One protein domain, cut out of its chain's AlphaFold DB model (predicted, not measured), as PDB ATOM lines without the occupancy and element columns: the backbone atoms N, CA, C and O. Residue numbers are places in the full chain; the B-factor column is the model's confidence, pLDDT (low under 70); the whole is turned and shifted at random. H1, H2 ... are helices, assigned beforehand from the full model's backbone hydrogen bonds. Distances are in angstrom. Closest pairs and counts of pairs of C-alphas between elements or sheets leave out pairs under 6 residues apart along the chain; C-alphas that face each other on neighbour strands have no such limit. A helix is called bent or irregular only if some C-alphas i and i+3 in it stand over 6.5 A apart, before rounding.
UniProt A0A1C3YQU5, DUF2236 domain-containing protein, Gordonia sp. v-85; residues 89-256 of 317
ATOM      1  N   ASP A  89     262.685 254.862 321.266       98.06
ATOM      2  CA  ASP A  89     263.905 254.281 321.825       98.06
ATOM      3  C   ASP A  89     263.571 253.235 322.886       98.06
ATOM      4  O   ASP A  89     264.251 252.212 322.984       98.06
ATOM      5  N   ARG A  90     262.495 253.442 323.655       97.81
ATOM      6  CA  ARG A  90     261.935 252.400 324.535       97.81
ATOM      7  C   ARG A  90     261.491 251.181 323.738       97.81
ATOM      8  O   ARG A  90     261.809 250.062 324.125       97.81
ATOM      9  N   MET A  91     260.811 251.386 322.610       97.50
ATOM     10  CA  MET A  91     260.374 250.282 321.750       97.50
ATOM     11  C   MET A  91     261.547 249.512 321.137       97.50
ATOM     12  O   MET A  91     261.517 248.285 321.124       97.50
ATOM     13  N   ASN A  92     262.606 250.200 320.703       96.88
ATOM     14  CA  ASN A  92     263.807 249.540 320.185       96.88
ATOM     15  C   ASN A  92     264.510 248.707 321.270       96.88
ATOM     16  O   ASN A  92     264.844 247.553 321.030       96.88
ATOM     17  N   ARG A  93     264.651 249.228 322.498       97.88
ATOM     18  CA  ARG A  93     265.232 248.450 323.611       97.88
ATOM     19  C   ARG A  93     264.370 247.257 324.019       97.88
ATOM     20  O   ARG A  93     264.899 246.206 324.370       97.88
ATOM     21  N   ALA A  94     263.048 247.409 323.974       97.44
ATOM     22  CA  ALA A  94     262.122 246.301 324.180       97.44
ATOM     23  C   ALA A  94     262.306 245.207 323.126       97.44
ATOM     24  O   ALA A  94     262.336 244.023 323.461       97.44
ATOM     25  N   ALA A  95     262.446 245.614 321.863       97.00
ATOM     26  CA  ALA A  95     262.714 244.713 320.760       97.00
ATOM     27  C   ALA A  95     264.034 243.960 320.971       97.00
ATOM     28  O   ALA A  95     264.023 242.734 320.921       97.00
ATOM     29  N   ASP A  96     265.120 244.649 321.333       96.44
ATOM     30  CA  ASP A  96     266.411 244.019 321.643       96.44
ATOM     31  C   ASP A  96     266.283 242.967 322.761       96.44
ATOM     32  O   ASP A  96     266.722 241.822 322.606       96.44
ATOM     33  N   ALA A  97     265.618 243.321 323.868       96.81
ATOM     34  CA  ALA A  97     265.407 242.419 325.001       96.81
ATOM     35  C   ALA A  97     264.606 241.162 324.608       96.81
ATOM     36  O   ALA A  97     264.896 240.057 325.078       96.81
ATOM     37  N   LEU A  98     263.609 241.305 323.730       97.06
ATOM     38  CA  LEU A  98     262.797 240.192 323.235       97.06
ATOM     39  C   LEU A  98     263.534 239.354 322.180       97.06
ATOM     40  O   LEU A  98     263.443 238.127 322.221       97.06
ATOM     41  N   VAL A  99     264.304 239.976 321.282       96.44
ATOM     42  CA  VAL A  99     265.053 239.299 320.209       96.44
ATOM     43  C   VAL A  99     266.149 238.400 320.776       96.44
ATOM     44  O   VAL A  99     266.274 237.249 320.349       96.44
ATOM     45  N   VAL A 100     266.884 238.848 321.798       95.88
ATOM     46  CA  VAL A 100     267.860 237.994 322.511       95.88
ATOM     47  C   VAL A 100     267.184 236.749 323.107       95.88
ATOM     48  O   VAL A 100     267.793 235.687 323.222       95.88
ATOM     49  N   ASN A 101     265.892 236.854 323.416       96.12
ATOM     50  CA  ASN A 101     265.062 235.796 323.976       96.12
ATOM     51  C   ASN A 101     264.111 235.166 322.937       96.12
ATOM     52  O   ASN A 101     263.095 234.586 323.315       96.12
ATOM     53  N   THR A 102     264.429 235.215 321.635       95.06
ATOM     54  CA  THR A 102     263.530 234.722 320.566       95.06
ATOM     55  C   THR A 102     263.117 233.260 320.755       95.06
ATOM     56  O   THR A 102     261.943 232.925 320.603       95.06
ATOM     57  N   ALA A 103     264.052 232.374 321.113       95.00
ATOM     58  CA  ALA A 103     263.748 230.957 321.318       95.00
ATOM     59  C   ALA A 103     262.763 230.718 322.485       95.00
ATOM     60  O   ALA A 103     261.710 230.114 322.248       95.00
ATOM     61  N   PRO A 104     263.022 231.196 323.725       96.44
ATOM     62  CA  PRO A 104     262.039 231.079 324.799       96.44
ATOM     63  C   PRO A 104     260.739 231.834 324.497       96.44
ATOM     64  O   PRO A 104     259.678 231.310 324.830       96.44
ATOM     65  N   LEU A 105     260.782 232.986 323.815       96.25
ATOM     66  CA  LEU A 105     259.586 233.714 323.379       96.25
ATOM     67  C   LEU A 105     258.706 232.848 322.464       96.25
ATOM     68  O   LEU A 105     257.519 232.676 322.734       96.25
ATOM     69  N   GLY A 106     259.283 232.229 321.432       93.62
ATOM     70  CA  GLY A 106     258.559 231.327 320.533       93.62
ATOM     71  C   GLY A 106     257.927 230.136 321.262       93.62
ATOM     72  O   GLY A 106     256.762 229.810 321.022       93.62
ATOM     73  N   ILE A 107     258.655 229.529 322.208       94.38
ATOM     74  CA  ILE A 107     258.140 228.429 323.037       94.38
ATOM     75  C   ILE A 107     256.924 228.886 323.846       94.38
ATOM     76  O   ILE A 107     255.897 228.204 323.837       94.38
ATOM     77  N   VAL A 108     257.006 230.025 324.542       95.69
ATOM     78  CA  VAL A 108     255.901 230.475 325.401       95.69
ATOM     79  C   VAL A 108     254.702 230.975 324.606       95.69
ATOM     80  O   VAL A 108     253.572 230.794 325.059       95.69
ATOM     81  N   LEU A 109     254.910 231.538 323.413       93.06
ATOM     82  CA  LEU A 109     253.806 231.935 322.544       93.06
ATOM     83  C   LEU A 109     252.970 230.716 322.140       93.06
ATOM     84  O   LEU A 109     251.744 230.773 322.197       93.06
ATOM     85  N   GLY A 110     253.610 229.588 321.819       89.75
ATOM     86  CA  GLY A 110     252.906 228.337 321.533       89.75
ATOM     87  C   GLY A 110     252.334 227.651 322.780       89.75
ATOM     88  O   GLY A 110     251.175 227.243 322.790       89.75
ATOM     89  N   ALA A 111     253.133 227.516 323.841       91.56
ATOM     90  CA  ALA A 111     252.797 226.682 324.998       91.56
ATOM     91  C   ALA A 111     251.942 227.383 326.067       91.56
ATOM     92  O   ALA A 111     251.245 226.709 326.825       91.56
ATOM     93  N   ALA A 112     251.994 228.715 326.155       92.00
ATOM     94  CA  ALA A 112     251.249 229.495 327.140       92.00
ATOM     95  C   ALA A 112     250.213 230.399 326.473       92.00
ATOM     96  O   ALA A 112     249.023 230.253 326.747       92.00
ATOM     97  N   SER A 113     250.644 231.308 325.596       89.94
ATOM     98  CA  SER A 113     249.761 232.319 325.008       89.94
ATOM     99  C   SER A 113     248.664 231.676 324.160       89.94
ATOM    100  O   SER A 113     247.492 231.768 324.514       89.94
ATOM    101  N   LEU A 114     249.030 230.894 323.141       86.00
ATOM    102  CA  LEU A 114     248.068 230.233 322.254       86.00
ATOM    103  C   LEU A 114     247.098 229.310 323.009       86.00
ATOM    104  O   LEU A 114     245.914 229.257 322.686       86.00
ATOM    105  N   VAL A 115     247.582 228.605 324.036       86.06
ATOM    106  CA  VAL A 115     246.750 227.729 324.875       86.06
ATOM    107  C   VAL A 115     245.738 228.541 325.688       86.06
ATOM    108  O   VAL A 115     244.579 228.136 325.800       86.06
ATOM    109  N   ARG A 116     246.137 229.701 326.229       85.25
ATOM    110  CA  ARG A 116     245.215 230.596 326.944       85.25
ATOM    111  C   ARG A 116     244.160 231.182 326.010       85.25
ATOM    112  O   ARG A 116     242.987 231.171 326.382       85.25
ATOM    113  N   GLY A 117     244.541 231.617 324.811       81.94
ATOM    114  CA  GLY A 117     243.607 232.090 323.789       81.94
ATOM    115  C   GLY A 117     242.636 231.009 323.323       81.94
ATOM    116  O   GLY A 117     241.432 231.249 323.261       81.94
ATOM    117  N   ALA A 118     243.123 229.787 323.089       78.69
ATOM    118  CA  ALA A 118     242.285 228.650 322.703       78.69
ATOM    119  C   ALA A 118     241.263 228.256 323.787       78.69
ATOM    120  O   ALA A 118     240.205 227.716 323.468       78.69
ATOM    121  N   GLY A 119     241.556 228.539 325.061       80.25
ATOM    122  CA  GLY A 119     240.625 228.343 326.172       80.25
ATOM    123  C   GLY A 119     239.519 229.401 326.274       80.25
ATOM    124  O   GLY A 119     238.592 229.224 327.063       80.25
ATOM    125  N   ASN A 120     239.592 230.495 325.508       81.44
ATOM    126  CA  ASN A 120     238.585 231.552 325.527       81.44
ATOM    127  C   ASN A 120     237.421 231.210 324.582       81.44
ATOM    128  O   ASN A 120     237.534 231.257 323.354       81.44
ATOM    129  N   THR A 121     236.275 230.887 325.179       76.44
ATOM    130  CA  THR A 121     235.094 230.366 324.480       76.44
ATOM    131  C   THR A 121     234.424 231.365 323.546       76.44
ATOM    132  O   THR A 121     233.745 230.933 322.616       76.44
ATOM    133  N   ILE A 122     234.599 232.672 323.755       82.38
ATOM    134  CA  ILE A 122     234.004 233.708 322.902       82.38
ATOM    135  C   ILE A 122     235.042 234.242 321.909       82.38
ATOM    136  O   ILE A 122     234.750 234.304 320.715       82.38
ATOM    137  N   ALA A 123     236.274 234.526 322.348       80.50
ATOM    138  CA  ALA A 123     237.346 234.974 321.449       80.50
ATOM    139  C   ALA A 123     237.695 233.927 320.372       80.50
ATOM    140  O   ALA A 123     238.123 234.277 319.274       80.50
ATOM    141  N   GLY A 124     237.463 232.638 320.652       81.06
ATOM    142  CA  GLY A 124     237.614 231.558 319.679       81.06
ATOM    143  C   GLY A 124     236.508 231.475 318.616       81.06
ATOM    144  O   GLY A 124     236.732 230.869 317.566       81.06
ATOM    145  N   LYS A 125     235.324 232.079 318.822       85.81
ATOM    146  CA  LYS A 125     234.177 231.941 317.897       85.81
ATOM    147  C   LYS A 125     234.459 232.487 316.492       85.81
ATOM    148  O   LYS A 125     234.213 231.743 315.542       85.81
ATOM    149  N   PRO A 126     235.036 233.695 316.308       83.62
ATOM    150  CA  PRO A 126     235.410 234.185 314.977       83.62
ATOM    151  C   PRO A 126     236.316 233.208 314.214       83.62
ATOM    152  O   PRO A 126     236.181 233.016 313.007       83.62
ATOM    153  N   LEU A 127     237.216 232.530 314.928       77.62
ATOM    154  CA  LEU A 127     238.162 231.572 314.359       77.62
ATOM    155  C   LEU A 127     237.493 230.259 313.951       77.62
ATOM    156  O   LEU A 127     237.829 229.692 312.911       77.62
ATOM    157  N   ALA A 128     236.541 229.789 314.757       78.44
ATOM    158  CA  ALA A 128     235.751 228.604 314.452       78.44
ATOM    159  C   ALA A 128     234.845 228.835 313.232       78.44
ATOM    160  O   ALA A 128     234.794 227.996 312.337       78.44
ATOM    161  N   VAL A 129     234.182 229.995 313.164       77.25
ATOM    162  CA  VAL A 129     233.230 230.330 312.089       77.25
ATOM    163  C   VAL A 129     233.929 230.598 310.754       77.25
ATOM    164  O   VAL A 129     233.433 230.189 309.707       77.25
ATOM    165  N   THR A 130     235.101 231.243 310.766       71.25
ATOM    166  CA  THR A 130     235.888 231.491 309.541       71.25
ATOM    167  C   THR A 130     236.550 230.227 308.977       71.25
ATOM    168  O   THR A 130     237.027 230.248 307.844       71.25
ATOM    169  N   GLY A 131     236.631 229.128 309.742       63.12
ATOM    170  CA  GLY A 131     237.172 227.829 309.309       63.12
ATOM    171  C   GLY A 131     238.687 227.784 309.047       63.12
ATOM    172  O   GLY A 131     239.283 226.703 309.008       63.12
ATOM    173  N   ARG A 132     239.353 228.939 308.907       58.53
ATOM    174  CA  ARG A 132     240.799 229.033 308.639       58.53
ATOM    175  C   ARG A 132     241.658 228.504 309.783       58.53
ATOM    176  O   ARG A 132     242.691 227.900 309.527       58.53
ATOM    177  N   TYR A 133     241.230 228.673 311.036       54.25
ATOM    178  CA  TYR A 133     242.013 228.201 312.181       54.25
ATOM    179  C   TYR A 133     242.036 226.674 312.305       54.25
ATOM    180  O   TYR A 133     243.053 226.100 312.673       54.25
ATOM    181  N   VAL A 134     240.931 226.013 311.948       56.88
ATOM    182  CA  VAL A 134     240.825 224.545 311.966       56.88
ATOM    183  C   VAL A 134     241.567 223.920 310.780       56.88
ATOM    184  O   VAL A 134     242.157 222.854 310.917       56.88
ATOM    185  N   SER A 135     241.573 224.589 309.624       59.66
ATOM    186  CA  SER A 135     242.194 224.069 308.399       59.66
ATOM    187  C   SER A 135     243.682 224.397 308.246       59.66
ATOM    188  O   SER A 135     244.385 223.650 307.570       59.66
ATOM    189  N   GLN A 136     244.178 225.498 308.829       68.88
ATOM    190  CA  GLN A 136     245.542 226.005 308.593       68.88
ATOM    191  C   GLN A 136     246.231 226.581 309.855       68.88
ATOM    192  O   GLN A 136     246.778 227.687 309.815       68.88
ATOM    193  N   PRO A 137     246.259 225.858 310.992       70.69
ATOM    194  CA  PRO A 137     246.844 226.376 312.232       70.69
ATOM    195  C   PRO A 137     248.344 226.689 312.105       70.69
ATOM    196  O   PRO A 137     248.802 227.702 312.627       70.69
ATOM    197  N   ALA A 138     249.105 225.873 311.366       74.62
ATOM    198  CA  ALA A 138     250.540 226.085 311.164       74.62
ATOM    199  C   ALA A 138     250.844 227.353 310.346       74.62
ATOM    200  O   ALA A 138     251.725 228.121 310.717       74.62
ATOM    201  N   VAL A 139     250.083 227.601 309.273       77.94
ATOM    202  CA  VAL A 139     250.226 228.810 308.440       77.94
ATOM    203  C   VAL A 139     249.979 230.055 309.283       77.94
ATOM    204  O   VAL A 139     250.771 230.988 309.246       77.94
ATOM    205  N   ARG A 140     248.937 230.036 310.119       78.62
ATOM    206  CA  ARG A 140     248.636 231.156 311.011       78.62
ATOM    207  C   ARG A 140     249.764 231.426 312.010       78.62
ATOM    208  O   ARG A 140     250.085 232.581 312.263       78.62
ATOM    209  N   SER A 141     250.381 230.384 312.568       83.62
ATOM    210  CA  SER A 141     251.539 230.554 313.454       83.62
ATOM    211  C   SER A 141     252.726 231.198 312.733       83.62
ATOM    212  O   SER A 141     253.402 232.038 313.320       83.62
ATOM    213  N   VAL A 142     252.951 230.855 311.460       86.75
ATOM    214  CA  VAL A 142     253.978 231.499 310.625       86.75
ATOM    215  C   VAL A 142     253.627 232.965 310.353       86.75
ATOM    216  O   VAL A 142     254.488 233.820 310.515       86.75
ATOM    217  N   GLU A 143     252.373 233.284 310.016       88.31
ATOM    218  CA  GLU A 143     251.916 234.669 309.803       88.31
ATOM    219  C   GLU A 143     252.114 235.544 311.053       88.31
ATOM    220  O   GLU A 143     252.567 236.685 310.944       88.31
ATOM    221  N   VAL A 144     251.819 235.003 312.243       90.44
ATOM    222  CA  VAL A 144     252.049 235.684 313.530       90.44
ATOM    223  C   VAL A 144     253.541 235.851 313.810       90.44
ATOM    224  O   VAL A 144     253.947 236.913 314.274       90.44
ATOM    225  N   GLY A 145     254.358 234.834 313.524       93.62
ATOM    226  CA  GLY A 145     255.814 234.916 313.657       93.62
ATOM    227  C   GLY A 145     256.427 235.981 312.746       93.62
ATOM    228  O   GLY A 145     257.254 236.764 313.204       93.62
ATOM    229  N   GLU A 146     255.968 236.067 311.496       95.50
ATOM    230  CA  GLU A 146     256.388 237.105 310.550       95.50
ATOM    231  C   GLU A 146     255.988 238.498 311.049       95.50
ATOM    232  O   GLU A 146     256.824 239.393 311.119       95.50
ATOM    233  N   TRP A 147     254.732 238.684 311.472       97.19
ATOM    234  CA  TRP A 147     254.290 239.950 312.066       97.19
ATOM    235  C   TRP A 147     255.140 240.342 313.277       97.19
ATOM    236  O   TRP A 147     255.590 241.484 313.368       97.19
ATOM    237  N   LEU A 148     255.416 239.392 314.172       97.19
ATOM    238  CA  LEU A 148     256.245 239.622 315.348       97.19
ATOM    239  C   LEU A 148     257.675 240.023 314.962       97.19
ATOM    240  O   LEU A 148     258.215 240.956 315.547       97.19
ATOM    241  N   GLY A 149     258.269 239.374 313.957       97.50
ATOM    242  CA  GLY A 149     259.586 239.742 313.435       97.50
ATOM    243  C   GLY A 149     259.641 241.192 312.947       97.50
ATOM    244  O   GLY A 149     260.582 241.916 313.269       97.50
ATOM    245  N   GLN A 150     258.596 241.654 312.253       98.31
ATOM    246  CA  GLN A 150     258.497 243.045 311.793       98.31
ATOM    247  C   GLN A 150     258.306 244.037 312.954       98.31
ATOM    248  O   GLN A 150     258.899 245.114 312.948       98.31
ATOM    249  N   VAL A 151     257.513 243.682 313.973       98.38
ATOM    250  CA  VAL A 151     257.322 244.507 315.184       98.38
ATOM    251  C   VAL A 151     258.621 244.644 315.984       98.38
ATOM    252  O   VAL A 151     258.916 245.727 316.485       98.38
ATOM    253  N   LEU A 152     259.398 243.562 316.094       98.00
ATOM    254  CA  LEU A 152     260.656 243.516 316.847       98.00
ATOM    255  C   LEU A 152     261.886 243.933 316.019       98.00
ATOM    256  O   LEU A 152     263.016 243.808 316.484       98.00
ATOM    257  N   THR A 153     261.697 244.431 314.799       97.19
ATOM    258  CA  THR A 153     262.785 245.036 314.023       97.19
ATOM    259  C   THR A 153     262.999 246.480 314.496       97.19
ATOM    260  O   THR A 153     262.009 247.189 314.696       97.19
ATOM    261  N   PRO A 154     264.245 246.969 314.663       94.69
ATOM    262  CA  PRO A 154     264.497 248.362 315.026       94.69
ATOM    263  C   PRO A 154     263.781 249.345 314.092       94.69
ATOM    264  O   PRO A 154     263.902 249.268 312.871       94.69
ATOM    265  N   GLY A 155     263.009 250.270 314.664       96.50
ATOM    266  CA  GLY A 155     262.170 251.197 313.899       96.50
ATOM    267  C   GLY A 155     260.940 250.567 313.228       96.50
ATOM    268  O   GLY A 155     260.196 251.284 312.564       96.50
ATOM    269  N   GLY A 156     260.677 249.273 313.430       97.69
ATOM    270  CA  GLY A 156     259.552 248.547 312.838       97.69
ATOM    271  C   GLY A 156     258.191 249.116 313.234       97.69
ATOM    272  O   GLY A 156     257.263 249.097 312.430       97.69
ATOM    273  N   MET A 157     258.094 249.701 314.429       98.19
ATOM    274  CA  MET A 157     256.900 250.401 314.911       98.19
ATOM    275  C   MET A 157     256.917 251.918 314.665       98.19
ATOM    276  O   MET A 157     256.063 252.620 315.181       98.19
ATOM    277  N   ARG A 158     257.833 252.472 313.865       97.62
ATOM    278  CA  ARG A 158     257.660 253.857 313.386       97.62
ATOM    279  C   ARG A 158     256.500 253.919 312.396       97.62
ATOM    280  O   ARG A 158     256.201 252.919 311.752       97.62
ATOM    281  N   ARG A 159     255.912 255.101 312.184       96.75
ATOM    282  CA  ARG A 159     254.808 255.288 311.223       96.75
ATOM    283  C   ARG A 159     255.091 254.718 309.821       96.75
ATOM    284  O   ARG A 159     254.194 254.168 309.186       96.75
ATOM    285  N   GLY A 160     256.332 254.825 309.342       96.06
ATOM    286  CA  GLY A 160     256.785 254.250 308.066       96.06
ATOM    287  C   GLY A 160     257.375 252.834 308.152       96.06
ATOM    288  O   GLY A 160     257.912 252.351 307.162       96.06
ATOM    289  N   GLY A 161     257.347 252.197 309.323       97.81
ATOM    290  CA  GLY A 161     257.937 250.883 309.572       97.81
ATOM    291  C   GLY A 161     257.023 249.721 309.179       97.81
ATOM    292  O   GLY A 161     255.792 249.816 309.212       97.81
ATOM    293  N   ASP A 162     257.632 248.586 308.836       98.12
ATOM    294  CA  ASP A 162     256.904 247.403 308.364       98.12
ATOM    295  C   ASP A 162     256.042 246.753 309.458       98.12
ATOM    296  O   ASP A 162     254.949 246.258 309.167       98.12
ATOM    297  N   GLY A 163     256.473 246.805 310.723       98.38
ATOM    298  CA  GLY A 163     255.700 246.332 311.875       98.38
ATOM    299  C   GLY A 163     254.427 247.152 312.099       98.38
ATOM    300  O   GLY A 163     253.347 246.583 312.290       98.38
ATOM    301  N   PHE A 164     254.518 248.480 311.982       98.69
ATOM    302  CA  PHE A 164     253.371 249.387 312.027       98.69
ATOM    303  C   PHE A 164     252.396 249.077 310.888       98.69
ATOM    304  O   PHE A 164     251.225 248.773 311.131       98.69
ATOM    305  N   ALA A 165     252.886 249.061 309.643       98.56
ATOM    306  CA  ALA A 165     252.063 248.789 308.470       98.56
ATOM    307  C   ALA A 165     251.386 247.412 308.553       98.56
ATOM    308  O   ALA A 165     250.208 247.265 308.214       98.56
ATOM    309  N   TYR A 166     252.095 246.389 309.038       98.31
ATOM    310  CA  TYR A 166     251.512 245.071 309.249       98.31
ATOM    311  C   TYR A 166     250.444 245.097 310.351       98.31
ATOM    312  O   TYR A 166     249.347 244.579 310.144       98.31
ATOM    313  N   THR A 167     250.685 245.777 311.467       98.56
ATOM    314  CA  THR A 167     249.689 245.925 312.541       98.56
ATOM    315  C   THR A 167     248.398 246.592 312.041       98.56
ATOM    316  O   THR A 167     247.305 246.101 312.331       98.56
ATOM    317  N   VAL A 168     248.491 247.616 311.185       98.56
ATOM    318  CA  VAL A 168     247.314 248.231 310.537       98.56
ATOM    319  C   VAL A 168     246.593 247.241 309.611       98.56
ATOM    320  O   VAL A 168     245.364 247.163 309.609       98.56
ATOM    321  N   ARG A 169     247.325 246.413 308.855       97.50
ATOM    322  CA  ARG A 169     246.704 245.347 308.042       97.50
ATOM    323  C   ARG A 169     245.955 244.330 308.909       97.50
ATOM    324  O   ARG A 169     244.868 243.910 308.522       97.50
ATOM    325  N   VAL A 170     246.494 243.961 310.074       96.44
ATOM    326  CA  VAL A 170     245.814 243.078 311.042       96.44
ATOM    327  C   VAL A 170     244.529 243.727 311.564       96.44
ATOM    328  O   VAL A 170     243.481 243.080 311.556       96.44
ATOM    329  N   ARG A 171     244.565 245.017 311.921       98.00
ATOM    330  CA  ARG A 171     243.371 245.790 312.306       98.00
ATOM    331  C   ARG A 171     242.277 245.724 311.237       98.00
ATOM    332  O   ARG A 171     241.119 245.437 311.543       98.00
ATOM    333  N   MET A 172     242.657 245.873 309.967       97.94
ATOM    334  CA  MET A 172     241.714 245.746 308.855       97.94
ATOM    335  C   MET A 172     241.197 244.319 308.667       97.94
ATOM    336  O   MET A 172     240.014 244.152 308.377       97.94
ATOM    337  N   ILE A 173     242.014 243.281 308.870       94.19
ATOM    338  CA  ILE A 173     241.531 241.890 308.870       94.19
ATOM    339  C   ILE A 173     240.427 241.717 309.924       94.19
ATOM    340  O   ILE A 173     239.382 241.146 309.614       94.19
ATOM    341  N   HIS A 174     240.604 242.253 311.136       95.56
ATOM    342  CA  HIS A 174     239.576 242.181 312.178       95.56
ATOM    343  C   HIS A 174     238.271 242.885 311.782       95.56
ATOM    344  O   HIS A 174     237.196 242.361 312.070       95.56
ATOM    345  N   ALA A 175     238.333 244.040 311.114       97.31
ATOM    346  CA  ALA A 175     237.142 244.737 310.609       97.31
ATOM    347  C   ALA A 175     236.382 243.921 309.551       97.31
ATOM    348  O   ALA A 175     235.175 243.715 309.656       97.31
ATOM    349  N   HIS A 176     237.094 243.345 308.579       94.69
ATOM    350  CA  HIS A 176     236.463 242.500 307.560       94.69
ATOM    351  C   HIS A 176     235.868 241.219 308.163       94.69
ATOM    352  O   HIS A 176     234.797 240.785 307.743       94.69
ATOM    353  N   VAL A 177     236.524 240.623 309.168       93.62
ATOM    354  CA  VAL A 177     235.973 239.466 309.892       93.62
ATOM    355  C   VAL A 177     234.699 239.849 310.645       93.62
ATOM    356  O   VAL A 177     233.727 239.103 310.564       93.62
ATOM    357  N   ARG A 178     234.661 241.003 311.326       95.81
ATOM    358  CA  ARG A 178     233.442 241.509 311.982       95.81
ATOM    359  C   ARG A 178     232.302 241.695 310.985       95.81
ATOM    360  O   ARG A 178     231.241 241.108 311.181       95.81
ATOM    361  N   SER A 179     232.553 242.410 309.888       94.88
ATOM    362  CA  SER A 179     231.577 242.622 308.810       94.88
ATOM    363  C   SER A 179     231.043 241.298 308.249       94.88
ATOM    364  O   SER A 179     229.833 241.093 308.169       94.88
ATOM    365  N   MET A 180     231.931 240.338 307.963       93.81
ATOM    366  CA  MET A 180     231.546 239.010 307.482       93.81
ATOM    367  C   MET A 180     230.683 238.244 308.499       93.81
ATOM    368  O   MET A 180     229.696 237.625 308.107       93.81
ATOM    369  N   LEU A 181     231.045 238.247 309.787       93.31
ATOM    370  CA  LEU A 181     230.285 237.548 310.832       93.31
ATOM    371  C   LEU A 181     228.880 238.133 310.998       93.31
ATOM    372  O   LEU A 181     227.917 237.376 311.080       93.31
ATOM    373  N   LEU A 182     228.759 239.460 310.984       93.81
ATOM    374  CA  LEU A 182     227.467 240.136 311.073       93.81
ATOM    375  C   LEU A 182     226.613 239.879 309.822       93.81
ATOM    376  O   LEU A 182     225.434 239.558 309.939       93.81
ATOM    377  N   ALA A 183     227.209 239.921 308.626       93.69
ATOM    378  CA  ALA A 183     226.507 239.662 307.368       93.69
ATOM    379  C   ALA A 183     225.970 238.224 307.244       93.69
ATOM    380  O   ALA A 183     224.980 237.992 306.551       93.69
ATOM    381  N   ARG A 184     226.600 237.248 307.911       92.19
ATOM    382  CA  ARG A 184     226.100 235.863 307.967       92.19
ATOM    383  C   ARG A 184     224.819 235.724 308.792       92.19
ATOM    384  O   ARG A 184     224.069 234.779 308.561       92.19
ATOM    385  N   GLY A 185     224.580 236.633 309.739       90.25
ATOM    386  CA  GLY A 185     223.379 236.664 310.578       90.25
ATOM    387  C   GLY A 185     223.296 235.572 311.654       90.25
ATOM    388  O   GLY A 185     222.281 235.488 312.338       90.25
ATOM    389  N   ASP A 186     224.329 234.738 311.817       89.75
ATOM    390  CA  ASP A 186     224.403 233.663 312.820       89.75
ATOM    391  C   ASP A 186     225.193 234.056 314.085       89.75
ATOM    392  O   ASP A 186     225.437 233.217 314.956       89.75
ATOM    393  N   TRP A 187     225.587 235.329 314.204       93.62
ATOM    394  CA  TRP A 187     226.262 235.863 315.384       93.62
ATOM    395  C   TRP A 187     225.257 236.316 316.452       93.62
ATOM    396  O   TRP A 187     224.459 237.220 316.221       93.62
ATOM    397  N   ASP A 188     225.315 235.716 317.642       93.56
ATOM    398  CA  ASP A 188     224.467 236.095 318.775       93.56
ATOM    399  C   ASP A 188     225.137 237.197 319.606       93.56
ATOM    400  O   ASP A 188     225.891 236.931 320.546       93.56
ATOM    401  N   GLU A 189     224.870 238.458 319.257       93.94
ATOM    402  CA  GLU A 189     225.417 239.604 319.994       93.94
ATOM    403  C   GLU A 189     224.940 239.647 321.449       93.94
ATOM    404  O   GLU A 189     225.696 240.056 322.327       93.94
ATOM    405  N   THR A 190     223.716 239.192 321.740       94.00
ATOM    406  CA  THR A 190     223.181 239.212 323.111       94.00
ATOM    407  C   THR A 190     223.953 238.246 324.005       94.00
ATOM    408  O   THR A 190     224.279 238.569 325.151       94.00
ATOM    409  N   ALA A 191     224.278 237.068 323.478       92.88
ATOM    410  CA  ALA A 191     225.043 236.069 324.201       92.88
ATOM    411  C   ALA A 191     226.535 236.413 324.277       92.88
ATOM    412  O   ALA A 191     227.165 236.164 325.306       92.88
ATOM    413  N   TRP A 192     227.119 236.967 323.210       93.25
ATOM    414  CA  TRP A 192     228.579 237.002 323.032       93.25
ATOM    415  C   TRP A 192     229.202 238.402 323.030       93.25
ATOM    416  O   TRP A 192     230.422 238.513 323.150       93.25
ATOM    417  N   GLY A 193     228.396 239.458 322.929       94.94
ATOM    418  CA  GLY A 193     228.860 240.807 322.614       94.94
ATOM    419  C   GLY A 193     229.111 240.981 321.115       94.94
ATOM    420  O   GLY A 193     228.842 240.083 320.310       94.94
ATOM    421  N   VAL A 194     229.651 242.137 320.725       95.94
ATOM    422  CA  VAL A 194     230.029 242.368 319.320       95.94
ATOM    423  C   VAL A 194     231.175 241.424 318.922       95.94
ATOM    424  O   VAL A 194     231.974 241.040 319.782       95.94
ATOM    425  N   PRO A 195     231.304 241.014 317.646       95.19
ATOM    426  CA  PRO A 195     232.434 240.191 317.245       95.19
ATOM    427  C   PRO A 195     233.755 240.949 317.429       95.19
ATOM    428  O   PRO A 195     233.838 242.134 317.134       95.19
ATOM    429  N   ILE A 196     234.794 240.251 317.904       94.88
ATOM    430  CA  ILE A 196     236.124 240.821 318.215       94.88
ATOM    431  C   ILE A 196     236.004 242.128 319.040       94.88
ATOM    432  O   ILE A 196     236.433 243.193 318.592       94.88
ATOM    433  N   PRO A 197     235.395 242.073 320.237       95.06
ATOM    434  CA  PRO A 197     235.204 243.252 321.059       95.06
ATOM    435  C   PRO A 197     236.538 243.720 321.656       95.06
ATOM    436  O   PRO A 197     237.491 242.943 321.808       95.06
ATOM    437  N   GLN A 198     236.585 244.988 322.056       94.88
ATOM    438  CA  GLN A 198     237.770 245.639 322.625       94.88
ATOM    439  C   GLN A 198     238.480 244.850 323.749       94.88
ATOM    440  O   GLN A 198     239.713 244.771 323.742       94.88
ATOM    441  N   PRO A 199     237.779 244.176 324.682       92.44
ATOM    442  CA  PRO A 199     238.430 243.387 325.720       92.44
ATOM    443  C   PRO A 199     239.242 242.207 325.177       92.44
ATOM    444  O   PRO A 199     240.278 241.858 325.739       92.44
ATOM    445  N   TYR A 200     238.833 241.604 324.059       91.31
ATOM    446  CA  TYR A 200     239.616 240.534 323.435       91.31
ATOM    447  C   TYR A 200     240.785 241.063 322.614       91.31
ATOM    448  O   TYR A 200     241.830 240.415 322.606       91.31
ATOM    449  N   MET A 201     240.680 242.268 322.050       92.38
ATOM    450  CA  MET A 201     241.849 242.978 321.521       92.38
ATOM    451  C   MET A 201     242.895 243.186 322.627       92.38
ATOM    452  O   MET A 201     244.058 242.818 322.463       92.38
ATOM    453  N   ALA A 202     242.470 243.671 323.799       91.88
ATOM    454  CA  ALA A 202     243.356 243.857 324.948       91.88
ATOM    455  C   ALA A 202     243.919 242.545 325.504       91.88
ATOM    456  O   ALA A 202     245.096 242.480 325.870       91.88
ATOM    457  N   PHE A 203     243.109 241.485 325.546       91.00
ATOM    458  CA  PHE A 203     243.569 240.160 325.948       91.00
ATOM    459  C   PHE A 203     244.676 239.645 325.021       91.00
ATOM    460  O   PHE A 203     245.704 239.192 325.516       91.00
ATOM    461  N   THR A 204     244.521 239.781 323.702       90.38
ATOM    462  CA  THR A 204     245.552 239.361 322.747       90.38
ATOM    463  C   THR A 204     246.829 240.190 322.865       90.38
ATOM    464  O   THR A 204     247.919 239.634 322.817       90.38
ATOM    465  N   ILE A 205     246.752 241.492 323.142       93.56
ATOM    466  CA  ILE A 205     247.957 242.272 323.471       93.56
ATOM    467  C   ILE A 205     248.630 241.747 324.755       93.56
ATOM    468  O   ILE A 205     249.857 241.633 324.824       93.56
ATOM    469  N   ALA A 206     247.850 241.344 325.762       91.31
ATOM    470  CA  ALA A 206     248.389 240.721 326.970       91.31
ATOM    471  C   ALA A 206     249.005 239.329 326.718       91.31
ATOM    472  O   ALA A 206     249.905 238.937 327.462       91.31
ATOM    473  N   GLU A 207     248.567 238.602 325.685       92.75
ATOM    474  CA  GLU A 207     249.162 237.328 325.257       92.75
ATOM    475  C   GLU A 207     250.617 237.483 324.802       92.75
ATOM    476  O   GLU A 207     251.438 236.620 325.117       92.75
ATOM    477  N   PHE A 208     250.957 238.589 324.135       93.38
ATOM    478  CA  PHE A 208     252.332 238.895 323.724       93.38
ATOM    479  C   PHE A 208     253.152 239.600 324.809       93.38
ATOM    480  O   PHE A 208     254.359 239.393 324.909       93.38
ATOM    481  N   GLY A 209     252.501 240.418 325.637       92.38
ATOM    482  CA  GLY A 209     253.128 241.081 326.776       92.38
ATOM    483  C   GLY A 209     253.120 240.202 328.024       92.38
ATOM    484  O   GLY A 209     253.937 239.301 328.195       92.38
ATOM    485  N   HIS A 210     252.185 240.477 328.932       91.50
ATOM    486  CA  HIS A 210     252.170 239.915 330.284       91.50
ATOM    487  C   HIS A 210     252.243 238.379 330.342       91.50
ATOM    488  O   HIS A 210     253.017 237.839 331.128       91.50
ATOM    489  N   ILE A 211     251.470 237.670 329.516       92.81
ATOM    490  CA  ILE A 211     251.382 236.203 329.556       92.81
ATOM    491  C   ILE A 211     252.688 235.565 329.080       92.81
ATOM    492  O   ILE A 211     253.193 234.652 329.738       92.81
ATOM    493  N   ALA A 212     253.241 236.051 327.967       94.81
ATOM    494  CA  ALA A 212     254.516 235.572 327.450       94.81
ATOM    495  C   ALA A 212     255.657 235.874 328.431       94.81
ATOM    496  O   ALA A 212     256.457 234.992 328.730       94.81
ATOM    497  N   ILE A 213     255.695 237.082 329.000       95.25
ATOM    498  CA  ILE A 213     256.718 237.488 329.974       95.25
ATOM    499  C   ILE A 213     256.665 236.622 331.236       95.25
ATOM    500  O   ILE A 213     257.690 236.085 331.660       95.25
ATOM    501  N   ASP A 214     255.477 236.397 331.800       94.56
ATOM    502  CA  ASP A 214     255.300 235.524 332.963       94.56
ATOM    503  C   ASP A 214     255.732 234.080 332.675       94.56
ATOM    504  O   ASP A 214     256.319 233.409 333.528       94.56
ATOM    505  N   ALA A 215     255.449 233.577 331.473       96.19
ATOM    506  CA  ALA A 215     255.870 232.247 331.055       96.19
ATOM    507  C   ALA A 215     257.391 232.168 330.822       96.19
ATOM    508  O   ALA A 215     258.018 231.202 331.255       96.19
ATOM    509  N   MET A 216     258.012 233.194 330.233       97.19
ATOM    510  CA  MET A 216     259.467 233.268 330.064       97.19
ATOM    511  C   MET A 216     260.178 233.318 331.419       97.19
ATOM    512  O   MET A 216     261.169 232.613 331.621       97.19
ATOM    513  N   HIS A 217     259.628 234.048 332.395       96.00
ATOM    514  CA  HIS A 217     260.123 234.024 333.770       96.00
ATOM    515  C   HIS A 217     260.095 232.612 334.380       96.00
ATOM    516  O   HIS A 217     261.047 232.221 335.064       96.00
ATOM    517  N   LYS A 218     259.053 231.815 334.108       95.44
ATOM    518  CA  LYS A 218     258.981 230.407 334.547       95.44
ATOM    519  C   LYS A 218     260.020 229.516 333.857       95.44
ATOM    520  O   LYS A 218     260.477 228.563 334.476       95.44
ATOM    521  N   LEU A 219     260.428 229.849 332.629       95.75
ATOM    522  CA  LEU A 219     261.527 229.185 331.910       95.75
ATOM    523  C   LEU A 219     262.927 229.663 332.335       95.75
ATOM    524  O   LEU A 219     263.923 229.169 331.819       95.75
ATOM    525  N   GLY A 220     263.023 230.604 333.279       96.50
ATOM    526  CA  GLY A 220     264.298 231.093 333.809       96.50
ATOM    527  C   GLY A 220     264.838 232.356 333.137       96.50
ATOM    528  O   GLY A 220     265.827 232.898 333.622       96.50
ATOM    529  N   VAL A 221     264.171 232.883 332.103       97.62
ATOM    530  CA  VAL A 221     264.503 234.201 331.532       97.62
ATOM    531  C   VAL A 221     264.307 235.268 332.605       97.62
ATOM    532  O   VAL A 221     263.419 235.152 333.454       97.62
ATOM    533  N   ARG A 222     265.142 236.304 332.614       96.06
ATOM    534  CA  ARG A 222     265.031 237.427 333.547       96.06
ATOM    535  C   ARG A 222     265.147 238.725 332.770       96.06
ATOM    536  O   ARG A 222     266.067 238.874 331.979       96.06
ATOM    537  N   PHE A 223     264.227 239.635 333.051       95.75
ATOM    538  CA  PHE A 223     264.255 241.007 332.572       95.75
ATOM    539  C   PHE A 223     264.468 241.931 333.768       95.75
ATOM    540  O   PHE A 223     263.932 241.701 334.856       95.75
ATOM    541  N   THR A 224     265.257 242.976 333.570       96.31
ATOM    542  CA  THR A 224     265.344 244.111 334.485       96.31
ATOM    543  C   THR A 224     264.013 244.865 334.524       96.31
ATOM    544  O   THR A 224     263.212 244.788 333.592       96.31
ATOM    545  N   ASP A 225     263.776 245.646 335.582       94.06
ATOM    546  CA  ASP A 225     262.558 246.466 335.671       94.06
ATOM    547  C   ASP A 225     262.438 247.441 334.484       94.06
ATOM    548  O   ASP A 225     261.347 247.632 333.952       94.06
ATOM    549  N   ARG A 226     263.569 247.979 334.004       95.81
ATOM    550  CA  ARG A 226     263.617 248.843 332.818       95.81
ATOM    551  C   ARG A 226     263.200 248.105 331.545       95.81
ATOM    552  O   ARG A 226     262.411 248.645 330.777       95.81
ATOM    553  N   GLU A 227     263.717 246.899 331.313       96.62
ATOM    554  CA  GLU A 227     263.334 246.093 330.143       96.62
ATOM    555  C   GLU A 227     261.851 245.737 330.184       96.62
ATOM    556  O   GLU A 227     261.178 245.830 329.164       96.62
ATOM    557  N   LEU A 228     261.318 245.386 331.357       95.81
ATOM    558  CA  LEU A 228     259.888 245.129 331.511       95.81
ATOM    559  C   LEU A 228     259.062 246.364 331.148       95.81
ATOM    560  O   LEU A 228     258.139 246.257 330.343       95.81
ATOM    561  N   ASP A 229     259.398 247.530 331.701       94.75
ATOM    562  CA  ASP A 229     258.687 248.774 331.408       94.75
ATOM    563  C   ASP A 229     258.760 249.141 329.916       94.75
ATOM    564  O   ASP A 229     257.767 249.595 329.347       94.75
ATOM    565  N   ASP A 230     259.907 248.929 329.270       96.75
ATOM    566  CA  ASP A 230     260.088 249.134 327.830       96.75
ATOM    567  C   ASP A 230     259.257 248.122 327.005       96.75
ATOM    568  O   ASP A 230     258.579 248.514 326.053       96.75
ATOM    569  N   ILE A 231     259.203 246.843 327.402       96.50
ATOM    570  CA  ILE A 231     258.367 245.809 326.760       96.50
ATOM    571  C   ILE A 231     256.877 246.146 326.863       96.50
ATOM    572  O   ILE A 231     256.147 246.056 325.874       96.50
ATOM    573  N   TYR A 232     256.405 246.564 328.038       95.19
ATOM    574  CA  TYR A 232     255.017 247.000 328.209       95.19
ATOM    575  C   TYR A 232     254.700 248.236 327.358       95.19
ATOM    576  O   TYR A 232     253.596 248.340 326.825       95.19
ATOM    577  N   HIS A 233     255.667 249.138 327.186       96.00
ATOM    578  CA  HIS A 233     255.530 250.315 326.332       96.00
ATOM    579  C   HIS A 233     255.400 249.956 324.845       96.00
ATOM    580  O   HIS A 233     254.486 250.458 324.190       96.00
ATOM    581  N   LEU A 234     256.223 249.031 324.335       97.38
ATOM    582  CA  LEU A 234     256.086 248.490 322.975       97.38
ATOM    583  C   LEU A 234     254.682 247.928 322.738       97.38
ATOM    584  O   LEU A 234     253.987 248.332 321.807       97.38
ATOM    585  N   TRP A 235     254.230 247.029 323.611       96.81
ATOM    586  CA  TRP A 235     252.930 246.385 323.440       96.81
ATOM    587  C   TRP A 235     251.749 247.341 323.652       96.81
ATOM    588  O   TRP A 235     250.703 247.160 323.031       96.81
ATOM    589  N   ARG A 236     251.907 248.391 324.470       95.62
ATOM    590  CA  ARG A 236     250.922 249.478 324.578       95.62
ATOM    591  C   ARG A 236     250.762 250.205 323.243       95.62
ATOM    592  O   ARG A 236     249.631 250.485 322.849       95.62
ATOM    593  N   TYR A 237     251.862 250.488 322.547       97.31
ATOM    594  CA  TYR A 237     251.811 251.139 321.239       97.31
ATOM    595  C   TYR A 237     251.278 250.222 320.140       97.31
ATOM    596  O   TYR A 237     250.387 250.628 319.400       97.31
ATOM    597  N   VAL A 238     251.690 248.952 320.100       97.94
ATOM    598  CA  VAL A 238     251.072 247.954 319.207       97.94
ATOM    599  C   VAL A 238     249.558 247.866 319.447       97.94
ATOM    600  O   VAL A 238     248.782 247.861 318.491       97.94
ATOM    601  N   GLY A 239     249.128 247.862 320.715       96.75
ATOM    602  CA  GLY A 239     247.718 247.916 321.105       96.75
ATOM    603  C   GLY A 239     246.994 249.144 320.549       96.75
ATOM    604  O   GLY A 239     245.925 249.017 319.957       96.75
ATOM    605  N   HIS A 240     247.594 250.324 320.681       96.88
ATOM    606  CA  HIS A 240     247.048 251.561 320.129       96.88
ATOM    607  C   HIS A 240     246.884 251.494 318.599       96.88
ATOM    608  O   HIS A 240     245.789 251.733 318.090       96.88
ATOM    609  N   VAL A 241     247.925 251.076 317.869       98.25
ATOM    610  CA  VAL A 241     247.906 250.991 316.396       98.25
ATOM    611  C   VAL A 241     246.868 249.981 315.898       98.25
ATOM    612  O   VAL A 241     246.166 250.246 314.919       98.25
ATOM    613  N   VAL A 242     246.709 248.845 316.589       97.69
ATOM    614  CA  VAL A 242     245.716 247.820 316.223       97.69
ATOM    615  C   VAL A 242     244.271 248.213 316.579       97.69
ATOM    616  O   VAL A 242     243.348 247.449 316.301       97.69
ATOM    617  N   GLY A 243     244.049 249.400 317.157       96.69
ATOM    618  CA  GLY A 243     242.718 249.926 317.469       96.69
ATOM    619  C   GLY A 243     242.169 249.504 318.830       96.69
ATOM    620  O   GLY A 243     240.955 249.538 319.028       96.69
ATOM    621  N   MET A 244     243.032 249.089 319.764       95.06
ATOM    622  CA  MET A 244     242.631 248.798 321.140       95.06
ATOM    623  C   MET A 244     242.228 250.089 321.865       95.06
ATOM    624  O   MET A 244     242.957 251.081 321.840       95.06
ATOM    625  N   SER A 245     241.098 250.047 322.571       90.19
ATOM    626  CA  SER A 245     240.586 251.158 323.366       90.19
ATOM    627  C   SER A 245     241.635 251.632 324.378       90.19
ATOM    628  O   SER A 245     242.172 250.816 325.138       90.19
ATOM    629  N   PRO A 246     241.906 252.949 324.451       84.81
ATOM    630  CA  PRO A 246     242.807 253.497 325.452       84.81
ATOM    631  C   PRO A 246     242.251 253.332 326.874       84.81
ATOM    632  O   PRO A 246     243.029 253.333 327.827       84.81
ATOM    633  N   GLU A 247     240.938 253.225 327.050       79.44
ATOM    634  CA  GLU A 247     240.300 253.159 328.369       79.44
ATOM    635  C   GLU A 247     240.462 251.788 329.033       79.44
ATOM    636  O   GLU A 247     240.455 251.676 330.263       79.44
ATOM    637  N   LEU A 248     240.688 250.743 328.231       79.44
ATOM    638  CA  LEU A 248     241.049 249.452 328.782       79.44
ATOM    639  C   LEU A 248     242.401 249.586 329.492       79.44
ATOM    640  O   LEU A 248     243.333 250.184 328.949       79.44
ATOM    641  N   PRO A 249     242.550 249.006 330.696       61.09
ATOM    642  CA  PRO A 249     243.750 249.155 331.521       61.09
ATOM    643  C   PRO A 249     245.024 248.550 330.899       61.09
ATOM    644  O   PRO A 249     246.045 248.457 331.579       61.09
ATOM    645  N   GLY A 250     244.981 248.131 329.628       55.03
ATOM    646  CA  GLY A 250     246.074 247.517 328.891       55.03
ATOM    647  C   GLY A 250     247.379 248.268 329.097       55.03
ATOM    648  O   GLY A 250     247.454 249.454 328.818       55.03
ATOM    649  N   LEU A 251     248.379 247.559 329.628       57.25
ATOM    650  CA  LEU A 251     249.816 247.871 329.679       57.25
ATOM    651  C   LEU A 251     250.232 249.323 330.006       57.25
ATOM    652  O   LEU A 251     251.391 249.684 329.822       57.25
ATOM    653  N   ARG A 252     249.334 250.150 330.562       56.72
ATOM    654  CA  ARG A 252     249.603 251.522 331.034       56.72
ATOM    655  C   ARG A 252     250.590 251.551 332.211       56.72
ATOM    656  O   ARG A 252     251.013 252.623 332.628       56.72
ATOM    657  N   GLY A 253     250.973 250.380 332.714       50.28
ATOM    658  CA  GLY A 253     252.079 250.130 333.626       50.28
ATOM    659  C   GLY A 253     252.124 248.650 334.011       50.28
ATOM    660  O   GLY A 253     251.135 247.929 333.845       50.28
ATOM    661  N   ARG A 254     253.267 248.187 334.536       54.34
ATOM    662  CA  ARG A 254     253.412 246.849 335.127       54.34
ATOM    663  C   ARG A 254     252.267 246.592 336.124       54.34
ATOM    664  O   ARG A 254     252.062 247.429 337.010       54.34
ATOM    665  N   PRO A 255     251.571 245.438 336.073       54.28
ATOM    666  CA  PRO A 255     250.740 245.006 337.188       54.28
ATOM    667  C   PRO A 255     251.648 244.901 338.414       54.28
ATOM    668  O   PRO A 255     252.508 244.021 338.489       54.28
ATOM    669  N   ARG A 256     251.536 245.844 339.358       49.12
ATOM    670  CA  ARG A 256     252.276 245.731 340.615       49.12
ATOM    671  C   ARG A 256     251.799 244.437 341.268       49.12
ATOM    672  O   ARG A 256     250.588 244.295 341.445       49.12
TER     673      ARG A 256
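AT A GLANCE: This is residues 89 to 256 of the 317 residues of the protein "DUF2236 domain-containing protein" of Gordonia sp. v-85 (UniProt A0A1C3YQU5). Five longer helices, H2, H5, H6, H8 and H9, are set as a loose ring round the long axis, with H1 crossing one end and the short H3, H4 and H7 towards the other. Two helical hairpins, H5 with H6 and H8 with H9, make much of this ring, and H2 packs on H8. The printed part has 168 residues with nine named helices, H1 to H9 in order, and no named strand; the class is all helix. It is compact, with a radius of gyration of the C-alphas of 15.9 A, and its C-alphas span 48 by 33 by 32 A.

IN THESE COORDINATES: Find C-alpha 89 at (263.905, 254.281, 321.825), where H1, residues 89 to 100, begins; it is 16.8 A long. H2, residues 102 to 118, 22.2 A, has a kink of 29 degrees near residue 109 and is only just irregular, with C-alphas 111 and 114 6.52 A apart. Next come H3, residues 125 to 130, H4, residues 132 to 135, and H5, residues 137 to 151, 21.1 A. H6, the longest, covers residues 162 to 184 and runs 32.9 A from C-alpha 162 at (256.904, 247.403, 308.364). After H7, residues 189 to 192, look for H8, residues 198 to 218, 28.7 A, with a kink of 36 degrees near residue 205. H9, residues 225 to 241, 24.6 A, ends at C-alpha 241, (247.906, 250.991, 316.396).

HOW THE PARTS SIT: Start at H1: it touches residues 227 to 234 of H9, with closest C-alphas Ala 94 and Ile 231 at 4.6 A, about perpendicular at 72 degrees, but only just. H2 touches H8 at Ser 113 and Glu 207, closest C-alphas 5.1 A apart, at a steep tilt of 47 degrees, opposite ways. H2 and H5 are near each other. H3 touches H6, about perpendicular at 86 degrees, with the C-alphas of Pro 126 and Val 177 closest at 7.4 A. H3 and H4 touch only at the corner, and only just, with 3 pairs of C-alphas within 8 A. In the hairpin of H5 and H6, the closest C-alphas, of Val 151 and Gly 163, are 4.1 A apart. H6 touches H9 at Val 168 and Val 241, closest C-alphas 6.5 A apart. In the hairpin of H8 and H9, at a shallow tilt of 24 degrees, the C-alphas of Ile 205 and Gly 239 are closest at 6.1 A. H6 and H8 are apart, and H7 touches no helix. Every O i to N i+4 pair is within hydrogen-bond range in H1, H3, H5, H6 and H9, against 10 of 13 in H2 and 15 of 17 in H8; H4 and H7 are too short for such a pair.

THE WHOLE: The C-alphas farthest apart, of Gly 185 and Thr 224, are 48.9 A apart. The printed part has no cut, and no link is long. Residues 134 to 139, of which 137 to 139 belong to H5, stand free. Residues 242 to 256 hold no named element. Look for low confidence, pLDDT under 70, at residues 131 to 136 and 249 to 256.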